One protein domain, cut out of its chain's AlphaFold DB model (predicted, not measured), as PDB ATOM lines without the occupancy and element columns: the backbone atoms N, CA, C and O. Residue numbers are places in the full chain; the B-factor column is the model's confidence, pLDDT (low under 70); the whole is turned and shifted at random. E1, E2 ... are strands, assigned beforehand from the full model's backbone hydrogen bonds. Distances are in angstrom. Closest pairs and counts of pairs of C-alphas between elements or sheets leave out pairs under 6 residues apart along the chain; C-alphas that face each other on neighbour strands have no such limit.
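AT A GLANCE: This is residues 7 to 66 of the 274 residues of an uncharacterized protein of Ciona intestinalis (UniProt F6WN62). Picture a long two-strand hairpin, E3 and E4, that runs along the long axis of the domain, with a short hairpin, E5 and E6, continuing its sheet beside the first part of E4; the four strands make a twisted, curling sheet. A second small hairpin, E1 and E2, sits by E5 and E6 at that same end, while towards the other end residues 63 to 64, in the last stretch after E6, pair antiparallel with residues 41 to 42 of the link from E4 to E5. The 60 printed residues hold no named helix and six named strands, E1 to E6 along the chain, in two antiparallel sheets, E3 E4 E5 E6 and E1 E2; the class is all strand. The whole is compact, with a radius of gyration of the C-alphas of 11.2 A, and elongated, spanning 34 by 20 by 13 A.

IN THESE COORDINATES: Find C-alpha 7 at (23.390, -3.865, 42.730), where E1 begins and runs to residue 9, 6.9 A. E2 follows over residues 12 to 15, 10.1 A. Go on to C-alpha 20 at (35.129, 0.810, 48.546), where E3 begins; it runs 21.5 A to residue 27. E4, residues 30 to 37, runs 22.5 A. E5 is residues 47 to 50, 9.8 A, and E6, residues 54 to 56, covers 6.7 A and ends at C-alpha 56, (18.277, 5.888, 48.792).

HOW THE PARTS SIT: Look first at the hairpin E1 and E2, antiparallel at 159 degrees, where N 14 and O 7 are 2.8 A apart, within hydrogen-bond range. From E1, the closest C-alphas to E6 are those of Cys 9 and Gly 54, 5.3 A; to E5, those of Cys 9 and Cys 49, 5.8 A. E2 and E4 are apart. E3 to E6 form a meander, each strand the antiparallel neighbour of the one before, with E3 and E6 as edge strands. In the hairpin E3 and E4, at 158 degrees, see N 21 and O 36, 2.8 A. In the hairpin E4 and E5, also at 158 degrees, N 49 and O 31 are 2.8 A apart. In the hairpin E5 and E6, at 145 degrees, N 48 and O 56 are 2.8 A apart. E5 is staggered: residues 47 to 48 pair with E4, residues 48 to 50 with E6.

THE WHOLE: The two C-alphas farthest apart are those of Gly 52 and Ser 66, 35.0 A. The printed part has no cut. The link from E4 to E5, with 9 residues, is short; the other four are tight. From edge to edge of the four-strand sheet the strands' lines turn by 68 degrees. The mean pLDDT of the printed part is 82.4; look for values under 70 at residue 45 and residues 65 to 66.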
ATOM      1  N   HIS A   7      24.584  -3.396  42.020       86.69
ATOM      2  CA  HIS A   7      23.390  -3.865  42.730       86.69
ATOM      3  C   HIS A   7      22.142  -3.177  42.168       86.69
ATOM      4  O   HIS A   7      22.136  -1.958  41.994       86.69
ATOM      5  N   ILE A   8      21.080  -3.932  41.879       86.94
ATOM      6  CA  ILE A   8      19.870  -3.424  41.210       86.94
ATOM      7  C   ILE A   8      18.698  -3.372  42.205       86.94
ATOM      8  O   ILE A   8      18.451  -4.331  42.933       86.94
ATOM      9  N   CYS A   9      17.965  -2.258  42.229       86.94
ATOM     10  CA  CYS A   9      16.740  -2.059  43.010       86.94
ATOM     11  C   CYS A   9      15.717  -1.283  42.174       86.94
ATOM     12  O   CYS A   9      15.993  -0.155  41.775       86.94
ATOM     13  N   ALA A  10      14.528  -1.856  41.949       84.56
ATOM     14  CA  ALA A  10      13.408  -1.189  41.267       84.56
ATOM     15  C   ALA A  10      13.821  -0.456  39.964       84.56
ATOM     16  O   ALA A  10      13.525   0.721  39.781       84.56
ATOM     17  N   GLY A  11      14.571  -1.143  39.094       83.44
ATOM     18  CA  GLY A  11      15.094  -0.604  37.830       83.44
ATOM     19  C   GLY A  11      16.379   0.233  37.942       83.44
ATOM     20  O   GLY A  11      17.076   0.394  36.947       83.44
ATOM     21  N   GLN A  12      16.752   0.717  39.130       86.00
ATOM     22  CA  GLN A  12      17.981   1.489  39.335       86.00
ATOM     23  C   GLN A  12      19.176   0.589  39.657       86.00
ATOM     24  O   GLN A  12      19.133  -0.214  40.592       86.00
ATOM     25  N   SER A  13      20.276   0.767  38.926       86.94
ATOM     26  CA  SER A  13      21.577   0.173  39.236       86.94
ATOM     27  C   SER A  13      22.402   1.086  40.154       86.94
ATOM     28  O   SER A  13      22.338   2.311  40.075       86.94
ATOM     29  N   MET A  14      23.186   0.483  41.047       85.94
ATOM     30  CA  MET A  14      24.079   1.179  41.971       85.94
ATOM     31  C   MET A  14      25.418   0.449  42.035       85.94
ATOM     32  O   MET A  14      25.500  -0.705  42.457       85.94
ATOM     33  N   THR A  15      26.472   1.135  41.604       85.62
ATOM     34  CA  THR A  15      27.823   0.581  41.465       85.62
ATOM     35  C   THR A  15      28.688   0.954  42.667       85.62
ATOM     36  O   THR A  15      28.641   2.085  43.147       85.62
ATOM     37  N   SER A  16      29.513   0.022  43.147       83.50
ATOM     38  CA  SER A  16      30.502   0.295  44.197       83.50
ATOM     39  C   SER A  16      31.566   1.313  43.739       83.50
ATOM     40  O   SER A  16      32.077   1.173  42.620       83.50
ATOM     41  N   PRO A  17      31.962   2.286  44.583       83.44
ATOM     42  CA  PRO A  17      33.022   3.237  44.253       83.44
ATOM     43  C   PRO A  17      34.397   2.568  44.158       83.44
ATOM     44  O   PRO A  17      34.646   1.525  44.754       83.44
ATOM     45  N   ASP A  18      35.323   3.210  43.452       81.00
ATOM     46  CA  ASP A  18      36.671   2.695  43.168       81.00
ATOM     47  C   ASP A  18      37.477   2.303  44.421       81.00
ATOM     48  O   ASP A  18      38.216   1.321  44.396       81.00
ATOM     49  N   ASN A  19      37.269   3.018  45.534       80.06
ATOM     50  CA  ASN A  19      37.958   2.803  46.812       80.06
ATOM     51  C   ASN A  19      37.082   2.144  47.899       80.06
ATOM     52  O   ASN A  19      37.407   2.250  49.083       80.06
ATOM     53  N   GLY A  20      35.978   1.471  47.547       81.94
ATOM     54  CA  GLY A  20      35.129   0.810  48.546       81.94
ATOM     55  C   GLY A  20      34.258  -0.334  48.026       81.94
ATOM     56  O   GLY A  20      33.792  -0.337  46.891       81.94
ATOM     57  N   LYS A  21      33.999  -1.312  48.895       86.19
ATOM     58  CA  LYS A  21      33.121  -2.458  48.640       86.19
ATOM     59  C   LYS A  21      31.701  -2.152  49.115       86.19
ATOM     60  O   LYS A  21      31.489  -1.778  50.268       86.19
ATOM     61  N   LEU A  22      30.723  -2.376  48.243       86.38
ATOM     62  CA  LEU A  22      29.304  -2.230  48.552       86.38
ATOM     63  C   LEU A  22      28.708  -3.605  48.863       86.38
ATOM     64  O   LEU A  22      28.645  -4.468  47.988       86.38
ATOM     65  N   THR A  23      28.318  -3.822  50.119       86.62
ATOM     66  CA  THR A  23      27.809  -5.114  50.604       86.62
ATOM     67  C   THR A  23      26.340  -4.967  50.978       86.62
ATOM     68  O   THR A  23      26.014  -4.124  51.811       86.62
ATOM     69  N   CYS A  24      25.466  -5.767  50.372       87.19
ATOM     70  CA  CYS A  24      24.016  -5.680  50.542       87.19
ATOM     71  C   CYS A  24      23.444  -6.935  51.211       87.19
ATOM     72  O   CYS A  24      23.933  -8.039  50.978       87.19
ATOM     73  N   SER A  25      22.401  -6.764  52.021       87.50
ATOM     74  CA  SER A  25      21.654  -7.839  52.675       87.50
ATOM     75  C   SER A  25      20.165  -7.499  52.780       87.50
ATOM     76  O   SER A  25      19.775  -6.336  52.907       87.50
ATOM     77  N   LEU A  26      19.318  -8.527  52.732       85.56
ATOM     78  CA  LEU A  26      17.883  -8.396  52.967       85.56
ATOM     79  C   LEU A  26      17.628  -8.414  54.481       85.56
ATOM     80  O   LEU A  26      17.888  -9.418  55.137       85.56
ATOM     81  N   GLN A  27      17.117  -7.320  55.046       79.69
ATOM     82  CA  GLN A  27      16.801  -7.228  56.474       79.69
ATOM     83  C   GLN A  27      15.370  -6.718  56.667       79.69
ATOM     84  O   GLN A  27      15.085  -5.543  56.429       79.69
ATOM     85  N   GLY A  28      14.470  -7.606  57.105       78.31
ATOM     86  CA  GLY A  28      13.047  -7.291  57.290       78.31
ATOM     87  C   GLY A  28      12.330  -6.955  55.977       78.31
ATOM     88  O   GLY A  28      11.595  -5.977  55.915       78.31
ATOM     89  N   GLY A  29      12.618  -7.693  54.899       79.12
ATOM     90  CA  GLY A  29      12.050  -7.448  53.565       79.12
ATOM     91  C   GLY A  29      12.630  -6.239  52.813       79.12
ATOM     92  O   GLY A  29      12.276  -6.014  51.659       79.12
ATOM     93  N   ILE A  30      13.544  -5.476  53.425       82.19
ATOM     94  CA  ILE A  30      14.209  -4.318  52.814       82.19
ATOM     95  C   ILE A  30      15.655  -4.689  52.476       82.19
ATOM     96  O   ILE A  30      16.417  -5.080  53.362       82.19
ATOM     97  N   ASN A  31      16.057  -4.529  51.212       87.31
ATOM     98  CA  ASN A  31      17.463  -4.638  50.816       87.31
ATOM     99  C   ASN A  31      18.229  -3.410  51.326       87.31
ATOM    100  O   ASN A  31      18.005  -2.290  50.862       87.31
ATOM    101  N   LYS A  32      19.134  -3.617  52.283       88.56
ATOM    102  CA  LYS A  32      20.005  -2.587  52.857       88.56
ATOM    103  C   LYS A  32      21.439  -2.857  52.429       88.56
ATOM    104  O   LYS A  32      21.862  -4.006  52.386       88.56
ATOM    105  N   CYS A  33      22.195  -1.810  52.138       87.12
ATOM    106  CA  CYS A  33      23.598  -1.904  51.767       87.12
ATOM    107  C   CYS A  33      24.466  -1.064  52.702       87.12
ATOM    108  O   CYS A  33      24.104   0.049  53.088       87.12
ATOM    109  N   LYS A  34      25.640  -1.598  53.026       87.44
ATOM    110  CA  LYS A  34      26.716  -0.901  53.722       87.44
ATOM    111  C   LYS A  34      27.858  -0.668  52.739       87.44
ATOM    112  O   LYS A  34      28.333  -1.612  52.099       87.44
ATOM    113  N   LEU A  35      28.299   0.582  52.627       86.31
ATOM    114  CA  LEU A  35      29.555   0.919  51.970       86.31
ATOM    115  C   LEU A  35      30.697   0.738  52.978       86.31
ATOM    116  O   LEU A  35      30.695   1.361  54.036       86.31
ATOM    117  N   THR A  36      31.671  -0.101  52.634       86.19
ATOM    118  CA  THR A  36      32.923  -0.260  53.381       86.19
ATOM    119  C   THR A  36      34.058   0.292  52.530       86.19
ATOM    120  O   THR A  36      34.316  -0.221  51.442       86.19
ATOM    121  N   CYS A  37      34.728   1.338  53.003       85.69
ATOM    122  CA  CYS A  37      35.844   1.963  52.296       85.69
ATOM    123  C   CYS A  37      37.175   1.288  52.641       85.69
ATOM    124  O   CYS A  37      37.385   0.883  53.782       85.69
ATOM    125  N   ASN A  38      38.077   1.190  51.663       80.50
ATOM    126  CA  ASN A  38      39.426   0.649  51.862       80.50
ATOM    127  C   ASN A  38      40.297   1.607  52.696       80.50
ATOM    128  O   ASN A  38      41.201   1.177  53.406       80.50
ATOM    129  N   SER A  39      40.015   2.908  52.610       74.56
ATOM    130  CA  SER A  39      40.579   3.959  53.452       74.56
ATOM    131  C   SER A  39      39.574   5.108  53.600       74.56
ATOM    132  O   SER A  39      38.757   5.358  52.710       74.56
ATOM    133  N   GLY A  40      39.623   5.810  54.735       74.75
ATOM    134  CA  GLY A  40      38.700   6.907  55.034       74.75
ATOM    135  C   GLY A  40      37.276   6.478  55.386       74.75
ATOM    136  O   GLY A  40      37.038   5.362  55.843       74.75
ATOM    137  N   THR A  41      36.331   7.400  55.209       79.31
ATOM    138  CA  THR A  41      34.928   7.261  55.608       79.31
ATOM    139  C   THR A  41      33.997   7.149  54.400       79.31
ATOM    140  O   THR A  41      34.221   7.734  53.337       79.31
ATOM    141  N   ALA A  42      32.917   6.383  54.559       81.38
ATOM    142  CA  ALA A  42      31.836   6.337  53.581       81.38
ATOM    143  C   ALA A  42      31.107   7.690  53.538       81.38
ATOM    144  O   ALA A  42      30.807   8.258  54.587       81.38
ATOM    145  N   SER A  43      30.767   8.190  52.346       77.69
ATOM    146  CA  SER A  43      29.981   9.426  52.213       77.69
ATOM    147  C   SER A  43      28.573   9.300  52.808       77.69
ATOM    148  O   SER A  43      28.003  10.300  53.239       77.69
ATOM    149  N   GLN A  44      28.030   8.078  52.837       77.38
ATOM    150  CA  GLN A  44      26.714   7.701  53.353       77.38
ATOM    151  C   GLN A  44      26.790   6.296  53.979       77.38
ATOM    152  O   GLN A  44      27.184   5.340  53.312       77.38
ATOM    153  N   GLU A  45      26.383   6.148  55.244       68.44
ATOM    154  CA  GLU A  45      26.414   4.852  55.951       68.44
ATOM    155  C   GLU A  45      25.190   3.961  55.685       68.44
ATOM    156  O   GLU A  45      25.275   2.736  55.783       68.44
ATOM    157  N   ARG A  46      24.028   4.572  55.410       78.88
ATOM    158  CA  ARG A  46      22.715   3.905  55.405       78.88
ATOM    159  C   ARG A  46      22.089   3.926  54.017       78.88
ATOM    160  O   ARG A  46      21.277   4.794  53.709       78.88
ATOM    161  N   ILE A  47      22.440   2.939  53.204       88.19
ATOM    162  CA  ILE A  47      21.945   2.807  51.834       88.19
ATOM    163  C   ILE A  47      20.818   1.768  51.823       88.19
ATOM    164  O   ILE A  47      20.972   0.683  52.379       88.19
ATOM    165  N   GLN A  48      19.660   2.090  51.250       90.38
ATOM    166  CA  GLN A  48      18.461   1.246  51.313       90.38
ATOM    167  C   GLN A  48      17.681   1.270  49.996       90.38
ATOM    168  O   GLN A  48      17.447   2.329  49.416       90.38
ATOM    169  N   CYS A  49      17.243   0.097  49.550       88.62
ATOM    170  CA  CYS A  49      16.308  -0.074  48.445       88.62
ATOM    171  C   CYS A  49      14.884   0.202  48.940       88.62
ATOM    172  O   CYS A  49      14.367  -0.532  49.785       88.62
ATOM    173  N   LYS A  50      14.230   1.238  48.412       87.19
ATOM    174  CA  LYS A  50      12.802   1.487  48.641       87.19
ATOM    175  C   LYS A  50      11.998   0.959  47.453       87.19
ATOM    176  O   LYS A  50      12.201   1.397  46.320       87.19
ATOM    177  N   ARG A  51      11.045   0.054  47.711       82.56
ATOM    178  CA  ARG A  51      10.092  -0.445  46.700       82.56
ATOM    179  C   ARG A  51       9.407   0.748  46.014       82.56
ATOM    180  O   ARG A  51       8.912   1.632  46.702       82.56
ATOM    181  N   GLY A  52       9.448   0.795  44.682       82.81
ATOM    182  CA  GLY A  52       8.905   1.897  43.870       82.81
ATOM    183  C   GLY A  52       9.759   3.175  43.782       82.81
ATOM    184  O   GLY A  52       9.502   3.990  42.908       82.81
ATOM    185  N   TYR A  53      10.790   3.354  44.620       83.31
ATOM    186  CA  TYR A  53      11.592   4.595  44.677       83.31
ATOM    187  C   TYR A  53      13.102   4.401  44.463       83.31
ATOM    188  O   TYR A  53      13.853   5.378  44.567       83.31
ATOM    189  N   GLY A  54      13.538   3.165  44.204       88.50
ATOM    190  CA  GLY A  54      14.930   2.818  43.923       88.50
ATOM    191  C   GLY A  54      15.856   2.922  45.136       88.50
ATOM    192  O   GLY A  54      15.439   2.736  46.285       88.50
ATOM    193  N   TRP A  55      17.133   3.199  44.883       88.75
ATOM    194  CA  TRP A  55      18.146   3.320  45.930       88.75
ATOM    195  C   TRP A  55      18.070   4.682  46.632       88.75
ATOM    196  O   TRP A  55      17.908   5.727  46.004       88.75
ATOM    197  N   ARG A  56      18.182   4.679  47.964       86.31
ATOM    198  CA  ARG A  56      18.277   5.888  48.792       86.31
ATOM    199  C   ARG A  56      19.490   5.771  49.720       86.31
ATOM    200  O   ARG A  56      19.540   4.796  50.469       86.31
ATOM    201  N   PRO A  57      20.450   6.717  49.699       79.25
ATOM    202  CA  PRO A  57      20.519   7.930  48.866       79.25
ATOM    203  C   PRO A  57      20.589   7.633  47.357       79.25
ATOM    204  O   PRO A  57      21.065   6.580  46.954       79.25
ATOM    205  N   THR A  58      20.135   8.584  46.537       75.19
ATOM    206  CA  THR A  58      20.316   8.583  45.070       75.19
ATOM    207  C   THR A  58      21.634   9.233  44.633       75.19
ATOM    208  O   THR A  58      21.989   9.183  43.460       75.19
ATOM    209  N   HIS A  59      22.355   9.877  45.554       76.00
ATOM    210  CA  HIS A  59      23.657  10.482  45.273       76.00
ATOM    211  C   HIS A  59      24.728   9.409  45.059       76.00
ATOM    212  O   HIS A  59      24.682   8.337  45.664       76.00
ATOM    213  N   LYS A  60      25.727   9.739  44.234       77.06
ATOM    214  CA  LYS A  60      26.887   8.885  43.975       77.06
ATOM    215  C   LYS A  60      27.563   8.492  45.294       77.06
ATOM    216  O   LYS A  60      27.876   9.342  46.128       77.06
ATOM    217  N   LEU A  61      27.772   7.192  45.479       81.06
ATOM    218  CA  LEU A  61      28.503   6.660  46.623       81.06
ATOM    219  C   LEU A  61      29.987   6.978  46.473       81.06
ATOM    220  O   LEU A  61      30.560   6.759  45.409       81.06
ATOM    221  N   GLU A  62      30.611   7.466  47.541       82.88
ATOM    222  CA  GLU A  62      32.009   7.888  47.534       82.88
ATOM    223  C   GLU A  62      32.685   7.506  48.851       82.88
ATOM    224  O   GLU A  62      32.057   7.480  49.911       82.88
ATOM    225  N   CYS A  63      33.982   7.219  48.782       80.44
ATOM    226  CA  CYS A  63      34.830   7.037  49.951       80.44
ATOM    227  C   CYS A  63      35.666   8.298  50.121       80.44
ATOM    228  O   CYS A  63      36.607   8.529  49.359       80.44
ATOM    229  N   LYS A  64      35.296   9.135  51.093       79.50
ATOM    230  CA  LYS A  64      36.058  10.333  51.434       79.50
ATOM    231  C   LYS A  64      37.265   9.885  52.242       79.50
ATOM    232  O   LYS A  64      37.121   9.404  53.363       79.50
ATOM    233  N   GLY A  65      38.455  10.006  51.660       66.69
ATOM    234  CA  GLY A  65      39.690   9.682  52.365       66.69
ATOM    235  C   GLY A  65      39.765  10.454  53.682       66.69
ATOM    236  O   GLY A  65      39.551  11.667  53.693       66.69
ATOM    237  N   SER A  66      40.095   9.764  54.779       58.12
ATOM    238  CA  SER A  66      40.638  10.453  55.952       58.12
ATOM    239  C   SER A  66      41.906  11.130  55.456       58.12
ATOM    240  O   SER A  66      42.793  10.454  54.927       58.12
TER     241      SER A  66